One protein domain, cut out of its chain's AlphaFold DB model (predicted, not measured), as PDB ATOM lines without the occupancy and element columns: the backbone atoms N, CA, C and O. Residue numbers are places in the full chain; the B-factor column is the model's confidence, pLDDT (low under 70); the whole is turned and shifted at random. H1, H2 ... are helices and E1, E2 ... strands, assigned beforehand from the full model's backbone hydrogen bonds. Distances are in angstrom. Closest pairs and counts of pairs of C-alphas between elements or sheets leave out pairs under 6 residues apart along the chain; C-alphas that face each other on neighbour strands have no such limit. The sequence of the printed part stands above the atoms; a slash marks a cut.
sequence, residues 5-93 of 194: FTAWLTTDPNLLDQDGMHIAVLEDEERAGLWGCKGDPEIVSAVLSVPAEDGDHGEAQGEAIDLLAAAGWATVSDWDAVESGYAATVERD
ATOM      1  N   PHE A   5     -36.632  14.614 169.911       86.94
ATOM      2  CA  PHE A   5     -35.415  15.377 170.124       86.94
ATOM      3  C   PHE A   5     -34.367  14.971 169.101       86.94
ATOM      4  O   PHE A   5     -34.201  13.788 168.782       86.94
ATOM      5  N   THR A   6     -33.617  15.962 168.636       90.12
ATOM      6  CA  THR A   6     -32.509  15.758 167.712       90.12
ATOM      7  C   THR A   6     -31.218  16.230 168.361       90.12
ATOM      8  O   THR A   6     -31.107  17.368 168.822       90.12
ATOM      9  N   ALA A   7     -30.229  15.342 168.384       91.12
ATOM     10  CA  ALA A   7     -28.861  15.664 168.730       91.12
ATOM     11  C   ALA A   7     -28.093  16.100 167.478       91.12
ATOM     12  O   ALA A   7     -28.089  15.391 166.472       91.12
ATOM     13  N   TRP A   8     -27.430  17.251 167.555       92.12
ATOM     14  CA  TRP A   8     -26.630  17.848 166.491       92.12
ATOM     15  C   TRP A   8     -25.160  17.875 166.886       92.12
ATOM     16  O   TRP A   8     -24.774  18.597 167.802       92.12
ATOM     17  N   LEU A   9     -24.343  17.104 166.172       92.69
ATOM     18  CA  LEU A   9     -22.890  17.140 166.270       92.69
ATOM     19  C   LEU A   9     -22.353  18.077 165.186       92.69
ATOM     20  O   LEU A   9     -22.305  17.714 164.009       92.69
ATOM     21  N   THR A  10     -21.945  19.276 165.585       92.69
ATOM     22  CA  THR A  10     -21.340  20.266 164.695       92.69
ATOM     23  C   THR A  10     -19.849  19.989 164.567       92.69
ATOM     24  O   THR A  10     -19.110  20.017 165.556       92.69
ATOM     25  N   THR A  11     -19.410  19.730 163.337       90.69
ATOM     26  CA  THR A  11     -18.005  19.446 163.009       90.69
ATOM     27  C   THR A  11     -17.381  20.525 162.130       90.69
ATOM     28  O   THR A  11     -16.174  20.506 161.926       90.69
ATOM     29  N   ASP A  12     -18.175  21.446 161.571       89.12
ATOM     30  CA  ASP A  12     -17.653  22.542 160.751       89.12
ATOM     31  C   ASP A  12     -17.023  23.629 161.643       89.12
ATOM     32  O   ASP A  12     -17.752  24.319 162.363       89.12
ATOM     33  N   PRO A  13     -15.696  23.854 161.574       87.56
ATOM     34  CA  PRO A  13     -15.028  24.877 162.375       87.56
ATOM     35  C   PRO A  13     -15.503  26.303 162.060       87.56
ATOM     36  O   PRO A  13     -15.320  27.196 162.876       87.56
ATOM     37  N   ASN A  14     -16.134  26.555 160.905       88.88
ATOM     38  CA  ASN A  14     -16.687  27.877 160.585       88.88
ATOM     39  C   ASN A  14     -17.975  28.199 161.358       88.88
ATOM     40  O   ASN A  14     -18.412  29.350 161.352       88.88
ATOM     41  N   LEU A  15     -18.601  27.186 161.961       85.69
ATOM     42  CA  LEU A  15     -19.826  27.307 162.751       85.69
ATOM     43  C   LEU A  15     -19.555  27.239 164.260       85.69
ATOM     44  O   LEU A  15     -20.494  27.324 165.045       85.69
ATOM     45  N   LEU A  16     -18.291  27.077 164.656       86.62
ATOM     46  CA  LEU A  16     -17.865  26.901 166.037       86.62
ATOM     47  C   LEU A  16     -17.042  28.109 166.488       86.62
ATOM     48  O   LEU A  16     -16.178  28.599 165.762       86.62
ATOM     49  N   ASP A  17     -17.267  28.548 167.723       86.44
ATOM     50  CA  ASP A  17     -16.458  29.581 168.382       86.44
ATOM     51  C   ASP A  17     -15.296  28.965 169.195       86.44
ATOM     52  O   ASP A  17     -14.614  29.651 169.964       86.44
ATOM     53  N   GLN A  18     -15.064  27.657 169.036       85.12
ATOM     54  CA  GLN A  18     -14.117  26.844 169.792       85.12
ATOM     55  C   GLN A  18     -13.396  25.826 168.897       85.12
ATOM     56  O   GLN A  18     -13.880  25.468 167.827       85.12
ATOM     57  N   ASP A  19     -12.256  25.320 169.378       85.75
ATOM     58  CA  ASP A  19     -11.404  24.389 168.621       85.75
ATOM     59  C   ASP A  19     -11.992  22.967 168.528       85.75
ATOM     60  O   ASP A  19     -11.702  22.232 167.584       85.75
ATOM     61  N   GLY A  20     -12.785  22.558 169.525       87.50
ATOM     62  CA  GLY A  20     -13.405  21.232 169.601       87.50
ATOM     63  C   GLY A  20     -14.769  21.176 168.916       87.50
ATOM     64  O   GLY A  20     -15.501  22.167 168.908       87.50
ATOM     65  N   MET A  21     -15.135  20.006 168.388       92.69
ATOM     66  CA  MET A  21     -16.492  19.741 167.895       92.69
ATOM     67  C   MET A  21     -17.527  19.960 169.010       92.69
ATOM     68  O   MET A  21     -17.201  19.931 170.197       92.69
ATOM     69  N   HIS A  22     -18.788  20.187 168.654       93.06
ATOM     70  CA  HIS A  22     -19.835  20.532 169.624       93.06
ATOM     71  C   HIS A  22     -21.065  19.661 169.456       93.06
ATOM     72  O   HIS A  22     -21.478  19.393 168.332       93.06
ATOM     73  N   ILE A  23     -21.639  19.229 170.577       92.25
ATOM     74  CA  ILE A  23     -22.890  18.482 170.625       92.25
ATOM     75  C   ILE A  23     -23.968  19.322 171.302       92.25
ATOM     76  O   ILE A  23     -23.780  19.803 172.423       92.25
ATOM     77  N   ALA A  24     -25.111  19.438 170.632       90.00
ATOM     78  CA  ALA A  24     -26.316  20.055 171.167       90.00
ATOM     79  C   ALA A  24     -27.515  19.106 171.073       90.00
ATOM     80  O   ALA A  24     -27.624  18.350 170.111       90.00
ATOM     81  N   VAL A  25     -28.437  19.163 172.036       87.88
ATOM     82  CA  VAL A  25     -29.755  18.504 171.948       87.88
ATOM     83  C   VAL A  25     -30.841  19.561 171.859       87.88
ATOM     84  O   VAL A  25     -30.918  20.452 172.707       87.88
ATOM     85  N   LEU A  26     -31.700  19.429 170.853       86.56
ATOM     86  CA  LEU A  26     -32.803  20.341 170.574       86.56
ATOM     87  C   LEU A  26     -34.140  19.596 170.632       86.56
ATOM     88  O   LEU A  26     -34.232  18.435 170.231       86.56
ATOM     89  N   GLU A  27     -35.180  20.276 171.117       82.81
ATOM     90  CA  GLU A  27     -36.568  19.815 170.996       82.81
ATOM     91  C   GLU A  27     -37.046  20.005 169.550       82.81
ATOM     92  O   GLU A  27     -36.869  21.077 168.965       82.81
ATOM     93  N   ASP A  28     -37.686  18.990 168.978       81.62
ATOM     94  CA  ASP A  28     -38.269  19.074 167.644       81.62
ATOM     95  C   ASP A  28     -39.725  19.560 167.708       81.62
ATOM     96  O   ASP A  28     -40.549  19.079 168.489       81.62
ATOM     97  N   GLU A  29     -40.073  20.488 166.822       77.69
ATOM     98  CA  GLU A  29     -41.435  20.911 166.531       77.69
ATOM     99  C   GLU A  29     -41.910  20.364 165.177       77.69
ATOM    100  O   GLU A  29     -41.234  20.457 164.151       77.69
ATOM    101  N   GLU A  30     -43.129  19.821 165.146       74.94
ATOM    102  CA  GLU A  30     -43.806  19.522 163.886       74.94
ATOM    103  C   GLU A  30     -44.565  20.765 163.410       74.94
ATOM    104  O   GLU A  30     -45.580  21.173 163.985       74.94
ATOM    105  N   ARG A  31     -44.115  21.354 162.301       67.69
ATOM    106  CA  ARG A  31     -44.766  22.499 161.670       67.69
ATOM    107  C   ARG A  31     -45.235  22.142 160.267       67.69
ATOM    108  O   ARG A  31     -44.451  21.993 159.337       67.69
ATOM    109  N   ALA A  32     -46.556  22.058 160.105       73.56
ATOM    110  CA  ALA A  32     -47.213  21.752 158.829       73.56
ATOM    111  C   ALA A  32     -46.779  20.409 158.194       73.56
ATOM    112  O   ALA A  32     -46.682  20.307 156.971       73.56
ATOM    113  N   GLY A  33     -46.553  19.377 159.017       69.31
ATOM    114  CA  GLY A  33     -46.140  18.045 158.555       69.31
ATOM    115  C   GLY A  33     -44.643  17.913 158.270       69.31
ATOM    116  O   GLY A  33     -44.225  16.933 157.656       69.31
ATOM    117  N   LEU A  34     -43.848  18.909 158.667       64.62
ATOM    118  CA  LEU A  34     -42.393  18.897 158.602       64.62
ATOM    119  C   LEU A  34     -41.843  19.033 160.018       64.62
ATOM    120  O   LEU A  34     -42.279  19.908 160.763       64.62
ATOM    121  N   TRP A  35     -40.891  18.176 160.365       64.44
ATOM    122  CA  TRP A  35     -40.144  18.273 161.612       64.44
ATOM    123  C   TRP A  35     -39.024  19.302 161.458       64.44
ATOM    124  O   TRP A  35     -38.327  19.317 160.440       64.44
ATOM    125  N   GLY A  36     -38.874  20.174 162.448       63.25
ATOM    126  CA  GLY A  36     -37.767  21.119 162.555       63.25
ATOM    127  C   GLY A  36     -37.468  21.417 164.017       63.25
ATOM    128  O   GLY A  36     -38.306  21.173 164.871       63.25
ATOM    129  N   CYS A  37     -36.287  21.938 164.324       65.31
ATOM    130  CA  CYS A  37     -35.925  22.222 165.709       65.31
ATOM    131  C   CYS A  37     -36.618  23.498 166.207       65.31
ATOM    132  O   CYS A  37     -36.642  24.525 165.518       65.31
ATOM    133  N   LYS A  38     -37.156  23.438 167.423       67.00
ATOM    134  CA  LYS A  38     -37.702  24.579 168.154       67.00
ATOM    135  C   LYS A  38     -36.513  25.445 168.579       67.00
ATOM    136  O   LYS A  38     -35.735  25.056 169.440       67.00
ATOM    137  N   GLY A  39     -36.302  26.554 167.870       55.16
ATOM    138  CA  GLY A  39     -35.139  27.424 168.058       55.16
ATOM    139  C   GLY A  39     -35.060  27.976 169.483       55.16
ATOM    140  O   GLY A  39     -35.819  28.881 169.814       55.16
ATOM    141  N   ASP A  40     -34.115  27.423 170.244       62.16
ATOM    142  CA  ASP A  40     -33.723  27.714 171.626       62.16
ATOM    143  C   ASP A  40     -34.762  27.488 172.750       62.16
ATOM    144  O   ASP A  40     -35.941  27.823 172.601       62.16
ATOM    145  N   PRO A  41     -34.321  26.986 173.928       54.94
ATOM    146  CA  PRO A  41     -32.926  26.696 174.298       54.94
ATOM    147  C   PRO A  41     -32.457  25.261 173.985       54.94
ATOM    148  O   PRO A  41     -33.222  24.301 174.081       54.94
ATOM    149  N   GLU A  42     -31.161  25.126 173.677       64.56
ATOM    150  CA  GLU A  42     -30.430  23.850 173.727       64.56
ATOM    151  C   GLU A  42     -30.603  23.186 175.101       64.56
ATOM    152  O   GLU A  42     -30.274  23.765 176.137       64.56
ATOM    153  N   ILE A  43     -31.118  21.954 175.117       73.19
ATOM    154  CA  ILE A  43     -31.372  21.201 176.354       73.19
ATOM    155  C   ILE A  43     -30.068  20.601 176.897       73.19
ATOM    156  O   ILE A  43     -29.873  20.488 178.105       73.19
ATOM    157  N   VAL A  44     -29.165  20.227 175.992       78.62
ATOM    158  CA  VAL A  44     -27.790  19.810 176.280       78.62
ATOM    159  C   VAL A  44     -26.882  20.580 175.338       78.62
ATOM    160  O   VAL A  44     -27.218  20.716 174.165       78.62
ATOM    161  N   SER A  45     -25.744  21.049 175.845       86.31
ATOM    162  CA  SER A  45     -24.719  21.748 175.069       86.31
ATOM    163  C   SER A  45     -23.345  21.408 175.641       86.31
ATOM    164  O   SER A  45     -23.077  21.683 176.815       86.31
ATOM    165  N   ALA A  46     -22.482  20.766 174.853       87.19
ATOM    166  CA  ALA A  46     -21.150  20.360 175.301       87.19
ATOM    167  C   ALA A  46     -20.109  20.419 174.178       87.19
ATOM    168  O   ALA A  46     -20.387  20.127 173.016       87.19
ATOM    169  N   VAL A  47     -18.881  20.786 174.544       91.38
ATOM    170  CA  VAL A  47     -17.722  20.785 173.644       91.38
ATOM    171  C   VAL A  47     -16.972  19.470 173.816       91.38
ATOM    172  O   VAL A  47     -16.653  19.087 174.942       91.38
ATOM    173  N   LEU A  48     -16.692  18.804 172.701       92.12
ATOM    174  CA  LEU A  48     -15.944  17.559 172.642       92.12
ATOM    175  C   LEU A  48     -14.440  17.833 172.686       92.12
ATOM    176  O   LEU A  48     -13.952  18.892 172.285       92.12
ATOM    177  N   SER A  49     -13.690  16.832 173.132       91.88
ATOM    178  CA  SER A  49     -12.232  16.830 173.107       91.88
ATOM    179  C   SER A  49     -11.651  16.677 171.697       91.88
ATOM    180  O   SER A  49     -10.500  17.056 171.462       91.88
ATOM    181  N   VAL A  50     -12.448  16.157 170.756       91.88
ATOM    182  CA  VAL A  50     -12.063  15.969 169.354       91.88
ATOM    183  C   VAL A  50     -12.025  17.316 168.605       91.88
ATOM    184  O   VAL A  50     -13.043  18.011 168.562       91.88
ATOM    185  N   PRO A  51     -10.887  17.698 167.986       90.38
ATOM    186  CA  PRO A  51     -10.761  18.955 167.242       90.38
ATOM    187  C   PRO A  51     -11.643  19.008 165.991       90.38
ATOM    188  O   PRO A  51     -11.730  18.030 165.257       90.38
ATOM    189  N   ALA A  52     -12.231  20.164 165.685       89.56
ATOM    190  CA  ALA A  52     -13.090  20.337 164.511       89.56
ATOM    191  C   ALA A  52     -12.327  20.394 163.169       89.56
ATOM    192  O   ALA A  52     -12.886  20.047 162.133       89.56
ATOM    193  N   GLU A  53     -11.059  20.824 163.153       86.50
ATOM    194  CA  GLU A  53     -10.295  20.979 161.900       86.50
ATOM    195  C   GLU A  53      -9.839  19.647 161.283       86.50
ATOM    196  O   GLU A  53      -9.840  19.497 160.058       86.50
ATOM    197  N   ASP A  54      -9.398  18.701 162.113       88.12
ATOM    198  CA  ASP A  54      -8.755  17.457 161.673       88.12
ATOM    199  C   ASP A  54      -9.089  16.231 162.537       88.12
ATOM    200  O   ASP A  54      -8.499  15.162 162.348       88.12
ATOM    201  N   GLY A  55     -10.035  16.366 163.468       84.75
ATOM    202  CA  GLY A  55     -10.457  15.284 164.345       84.75
ATOM    203  C   GLY A  55     -11.218  14.175 163.620       84.75
ATOM    204  O   GLY A  55     -11.818  14.366 162.561       84.75
ATOM    205  N   ASP A  56     -11.198  12.980 164.207       92.88
ATOM    206  CA  ASP A  56     -11.926  11.834 163.674       92.88
ATOM    207  C   ASP A  56     -13.419  11.946 164.018       92.88
ATOM    208  O   ASP A  56     -13.817  11.968 165.182       92.88
ATOM    209  N   HIS A  57     -14.268  12.008 162.992       91.94
ATOM    210  CA  HIS A  57     -15.711  12.166 163.175       91.94
ATOM    211  C   HIS A  57     -16.348  10.958 163.888       91.94
ATOM    212  O   HIS A  57     -17.356  11.113 164.572       91.94
ATOM    213  N   GLY A  58     -15.783   9.756 163.735       91.19
ATOM    214  CA  GLY A  58     -16.249   8.559 164.430       91.19
ATOM    215  C   GLY A  58     -15.879   8.576 165.914       91.19
ATOM    216  O   GLY A  58     -16.694   8.188 166.749       91.19
ATOM    217  N   GLU A  59     -14.688   9.076 166.252       93.69
ATOM    218  CA  GLU A  59     -14.296   9.348 167.642       93.69
ATOM    219  C   GLU A  59     -15.220  10.394 168.275       93.69
ATOM    220  O   GLU A  59     -15.730  10.177 169.373       93.69
ATOM    221  N   ALA A  60     -15.530  11.467 167.542       92.38
ATOM    222  CA  ALA A  60     -16.446  12.503 168.004       92.38
ATOM    223  C   ALA A  60     -17.872  11.979 168.230       92.38
ATOM    224  O   ALA A  60     -18.487  12.290 169.245       92.38
ATOM    225  N   GLN A  61     -18.400  11.138 167.335       94.06
ATOM    226  CA  GLN A  61     -19.698  10.483 167.544       94.06
ATOM    227  C   GLN A  61     -19.697   9.591 168.792       94.06
ATOM    228  O   GLN A  61     -20.689   9.565 169.519       94.06
ATOM    229  N   GLY A  62     -18.596   8.882 169.060       92.25
ATOM    230  CA  GLY A  62     -18.430   8.084 170.276       92.25
ATOM    231  C   GLY A  62     -18.448   8.943 171.542       92.25
ATOM    232  O   GLY A  62     -19.233   8.679 172.448       92.25
ATOM    233  N   GLU A  63     -17.646  10.010 171.573       92.69
ATOM    234  CA  GLU A  63     -17.619  10.952 172.697       92.69
ATOM    235  C   GLU A  63     -18.979  11.646 172.896       92.69
ATOM    236  O   GLU A  63     -19.444  11.791 174.025       92.69
ATOM    237  N   ALA A  64     -19.662  12.019 171.808       92.12
ATOM    238  CA  ALA A  64     -21.003  12.592 171.870       92.12
ATOM    239  C   ALA A  64     -22.006  11.626 172.515       92.12
ATOM    240  O   ALA A  64     -22.799  12.056 173.348       92.12
ATOM    241  N   ILE A  65     -21.967  10.331 172.182       90.94
ATOM    242  CA  ILE A  65     -22.835   9.317 172.804       90.94
ATOM    243  C   ILE A  65     -22.570   9.221 174.311       90.94
ATOM    244  O   ILE A  65     -23.523   9.177 175.085       90.94
ATOM    245  N   ASP A  66     -21.306   9.239 174.736       87.62
ATOM    246  CA  ASP A  66     -20.951   9.186 176.158       87.62
ATOM    247  C   ASP A  66     -21.436  10.436 176.917       87.62
ATOM    248  O   ASP A  66     -21.970  10.327 178.023       87.62
ATOM    249  N   LEU A  67     -21.302  11.623 176.315       87.31
ATOM    250  CA  LEU A  67     -21.801  12.882 176.879       87.31
ATOM    251  C   LEU A  67     -23.333  12.912 176.956       87.31
ATOM    252  O   LEU A  67     -23.888  13.330 177.972       87.31
ATOM    253  N   LEU A  68     -24.015  12.436 175.910       87.75
ATOM    254  CA  LEU A  68     -25.470  12.294 175.885       87.75
ATOM    255  C   LEU A  68     -25.935  11.340 176.989       87.75
ATOM    256  O   LEU A  68     -26.795  11.714 177.783       87.75
ATOM    257  N   ALA A  69     -25.314  10.166 177.113       83.94
ATOM    258  CA  ALA A  69     -25.642   9.192 178.150       83.94
ATOM    259  C   ALA A  69     -25.417   9.757 179.561       83.94
ATOM    260  O   ALA A  69     -26.267   9.597 180.437       83.94
ATOM    261  N   ALA A  70     -24.317  10.485 179.780       77.56
ATOM    262  CA  ALA A  70     -24.054  11.173 181.044       77.56
ATOM    263  C   ALA A  70     -25.102  12.255 181.362       77.56
ATOM    264  O   ALA A  70     -25.410  12.485 182.531       77.56
ATOM    265  N   ALA A  71     -25.675  12.880 180.332       77.00
ATOM    266  CA  ALA A  71     -26.778  13.829 180.443       77.00
ATOM    267  C   ALA A  71     -28.171  13.160 180.481       77.00
ATOM    268  O   ALA A  71     -29.181  13.861 180.534       77.00
ATOM    269  N   GLY A  72     -28.248  11.823 180.469       79.31
ATOM    270  CA  GLY A  72     -29.506  11.074 180.513       79.31
ATOM    271  C   GLY A  72     -30.223  10.963 179.166       79.31
ATOM    272  O   GLY A  72     -31.449  10.899 179.139       79.31
ATOM    273  N   TRP A  73     -29.482  10.953 178.060       86.00
ATOM    274  CA  TRP A  73     -29.990  10.821 176.694       86.00
ATOM    275  C   TRP A  73     -29.410   9.589 176.003       86.00
ATOM    276  O   TRP A  73     -28.237   9.264 176.169       86.00
ATOM    277  N   ALA A  74     -30.218   8.938 175.176       87.38
ATOM    278  CA  ALA A  74     -29.807   7.824 174.335       87.38
ATOM    279  C   ALA A  74     -30.088   8.136 172.863       87.38
ATOM    280  O   ALA A  74     -31.141   8.670 172.517       87.38
ATOM    281  N   THR A  75     -29.157   7.769 171.985       89.25
ATOM    282  CA  THR A  75     -29.373   7.776 170.535       89.25
ATOM    283  C   THR A  75     -30.270   6.606 170.142       89.25
ATOM    284  O   THR A  75     -30.015   5.455 170.501       89.25
ATOM    285  N   VAL A  76     -31.342   6.902 169.408       89.31
ATOM    286  CA  VAL A  76     -32.313   5.898 168.931       89.31
ATOM    287  C   VAL A  76     -32.278   5.716 167.414       89.31
ATOM    288  O   VAL A  76     -32.875   4.775 166.889       89.31
ATOM    289  N   SER A  77     -31.543   6.579 166.710       88.69
ATOM    290  CA  SER A  77     -31.196   6.429 165.299       88.69
ATOM    291  C   SER A  77     -29.682   6.355 165.101       88.69
ATOM    292  O   SER A  77     -28.899   6.718 165.981       88.69
ATOM    293  N   ASP A  78     -29.279   5.931 163.903       92.00
ATOM    294  CA  ASP A  78     -27.917   6.149 163.426       92.00
ATOM    295  C   ASP A  78     -27.649   7.655 163.236       92.00
ATOM    296  O   ASP A  78     -28.580   8.460 163.110       92.00
ATOM    297  N   TRP A  79     -26.368   8.024 163.215       93.62
ATOM    298  CA  TRP A  79     -25.922   9.377 162.890       93.62
ATOM    299  C   TRP A  79     -25.967   9.609 161.379       93.62
ATOM    300  O   TRP A  79     -25.183   9.027 160.623       93.62
ATOM    301  N   ASP A  80     -26.844  10.509 160.945       93.19
ATOM    302  CA  ASP A  80     -26.973  10.924 159.555       93.19
ATOM    303  C   ASP A  80     -26.087  12.137 159.267       93.19
ATOM    304  O   ASP A  80     -26.087  13.129 159.995       93.19
ATOM    305  N   ALA A  81     -25.321  12.069 158.176       92.00
ATOM    306  CA  ALA A  81     -24.483  13.179 157.742       92.00
ATOM    307  C   ALA A  81     -25.334  14.326 157.177       92.00
ATOM    308  O   ALA A  81     -26.189  14.127 156.309       92.00
ATOM    309  N   VAL A  82     -25.033  15.538 157.626       89.56
ATOM    310  CA  VAL A  82     -25.675  16.797 157.230       89.56
ATOM    311  C   VAL A  82     -24.603  17.815 156.835       89.56
ATOM    312  O   VAL A  82     -23.409  17.536 156.911       89.56
ATOM    313  N   GLU A  83     -25.005  18.993 156.358       86.44
ATOM    314  CA  GLU A  83     -24.064  19.986 155.812       86.44
ATOM    315  C   GLU A  83     -23.028  20.476 156.841       86.44
ATOM    316  O   GLU A  83     -21.874  20.688 156.484       86.44
ATOM    317  N   SER A  84     -23.422  20.594 158.111       86.25
ATOM    318  CA  SER A  84     -22.604  21.117 159.214       86.25
ATOM    319  C   SER A  84     -21.967  20.047 160.115       86.25
ATOM    320  O   SER A  84     -21.265  20.392 161.071       86.25
ATOM    321  N   GLY A  85     -22.211  18.759 159.848       90.88
ATOM    322  CA  GLY A  85     -21.752  17.654 160.693       90.88
ATOM    323  C   GLY A  85     -22.693  16.453 160.650       90.88
ATOM    324  O   GLY A  85     -22.906  15.875 159.582       90.88
ATOM    325  N   TYR A  86     -23.256  16.070 161.799       93.69
ATOM    326  CA  TYR A  86     -24.149  14.914 161.920       93.69
ATOM    327  C   TYR A  86     -25.368  15.208 162.792       93.69
ATOM    328  O   TYR A  86     -25.287  15.987 163.739       93.69
ATOM    329  N   ALA A  87     -26.477  14.534 162.501       91.94
ATOM    330  CA  ALA A  87     -27.684  14.567 163.313       91.94
ATOM    331  C   ALA A  87     -28.136  13.146 163.671       91.94
ATOM    332  O   ALA A  87     -28.019  12.232 162.856       91.94
ATOM    333  N   ALA A  88     -28.658  12.961 164.879       91.69
ATOM    334  CA  ALA A  88     -29.282  11.715 165.309       91.69
ATOM    335  C   ALA A  88     -30.527  12.009 166.148       91.69
ATOM    336  O   ALA A  88     -30.551  12.957 166.933       91.69
ATOM    337  N   THR A  89     -31.557  11.180 166.014       89.94
ATOM    338  CA  THR A  89     -32.698  11.201 166.927       89.94
ATOM    339  C   THR A  89     -32.250  10.676 168.285       89.94
ATOM    340  O   THR A  89     -31.634   9.607 168.383       89.94
ATOM    341  N   VAL A  90     -32.582  11.425 169.332       88.62
ATOM    342  CA  VAL A  90     -32.330  11.047 170.720       88.62
ATOM    343  C   VAL A  90     -33.623  11.010 171.509       88.62
ATOM    344  O   VAL A  90     -34.580  11.728 171.231       88.62
ATOM    345  N   GLU A  91     -33.636  10.166 172.524       86.00
ATOM    346  CA  GLU A  91     -34.684  10.121 173.532       86.00
ATOM    347  C   GLU A  91     -34.033  10.268 174.901       86.00
ATOM    348  O   GLU A  91     -32.850   9.957 175.076       86.00
ATOM    349  N   ARG A  92     -34.790  10.754 175.886       75.94
ATOM    350  CA  ARG A  92     -34.312  10.668 177.262       75.94
ATOM    351  C   ARG A  92     -34.195   9.205 177.633       75.94
ATOM    352  O   ARG A  92     -35.156   8.444 177.534       75.94
ATOM    353  N   ASP A  93     -33.006   8.824 178.063       67.94
ATOM    354  CA  ASP A  93     -32.802   7.519 178.641       67.94
ATOM    355  C   ASP A  93     -33.456   7.523 180.028       67.94
ATOM    356  O   ASP A  93     -32.971   8.151 180.977       67.94
TER     357      ASP A  93
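AT A GLANCE: This is residues 5 to 93 of the 194 residues of an uncharacterized protein of Streptomyces sp. SID8374 (UniProt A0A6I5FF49). A strongly twisted antiparallel sheet curls round one helix, H1, and a hairpin arm, the far part of E2 with E3, reaches away from the helix at one end of the longest axis. E1 runs through the middle of the sheet between E2 and E7; E3 and E4 pair with different parts of E2, and E5 and E6 with different parts of E7. The printed part has 89 residues with seven named strands and one named helix, in the order E1 E2 E3 E4 H1 E5 E6 E7, and its class is mixed, helices and strands. The sheet is branched, and its neighbour pairs are antiparallel. The whole is compact, with a radius of gyration of the C-alphas of 12.5 A and spans of 38 by 27 by 22 A.

IN THESE COORDINATES: E1, residues 5 to 10, begins at C-alpha 5 (-35.415, 15.377, 170.124) and is 15.9 A long from first to last C-alpha. E2, residues 20 to 31, is the longest strand at 32.4 A and bends by 53 degrees at residue 27. E3 holds residues 34 to 37, and E4, residues 44 to 51, measures 19.3 A. H1, residues 57 to 70, begins at C-alpha 57 (-15.711, 12.166, 163.175) and measures 19.7 A. E5 holds residues 73 to 75 and E6 residues 80 to 82. E7, residues 85 to 92, measures 21.9 A, bends by 51 degrees at residue 89 and ends at C-alpha 92 (-34.312, 10.668, 177.262).

HOW THE PARTS SIT: E1 has E2 on one side and E7 on the other side. E1 and E2 form a hairpin at 147 degrees, with N 8 and O 24 2.8 A apart, within hydrogen-bond range. E1 and E7 are antiparallel at 149 degrees, with N 7 and O 88 at 2.8 A. E1, E2 and E3 make a meander, each strand the antiparallel neighbour of the one before. On the other side of E2 from E1, E4 pairs with residues 20 to 25, N 23 and O 46 at 2.9 A, and E3 with residues 28 to 31, N 29 and O 36 at 2.7 A; E2 and E3 are a hairpin. On the other side of E7 from E1, E6 pairs with residues 85 to 87 as a hairpin, N 80 and O 87 at 2.8 A, and E5 with residues 90 to 92, N 74 and O 91 at 2.8 A. H1 is on the sheet; its closest C-alphas to E4 are those of Ala 60 and Val 50, 5.7 A apart, and to E5 those of Leu 68 and Ala 74, 6.4 A apart. Every O i to N i+4 pair in H1 is within hydrogen-bond range. E3 and E7 are apart, as are E4 and E5.

THE WHOLE: The two C-alphas farthest apart are those of Ala 32 and Asp 54, at 38.8 A. The printed part has no cut, and no link is long. Mean pLDDT of the printed part is 84.7; residue 31, residues 33 to 42 and residue 93 are under 70.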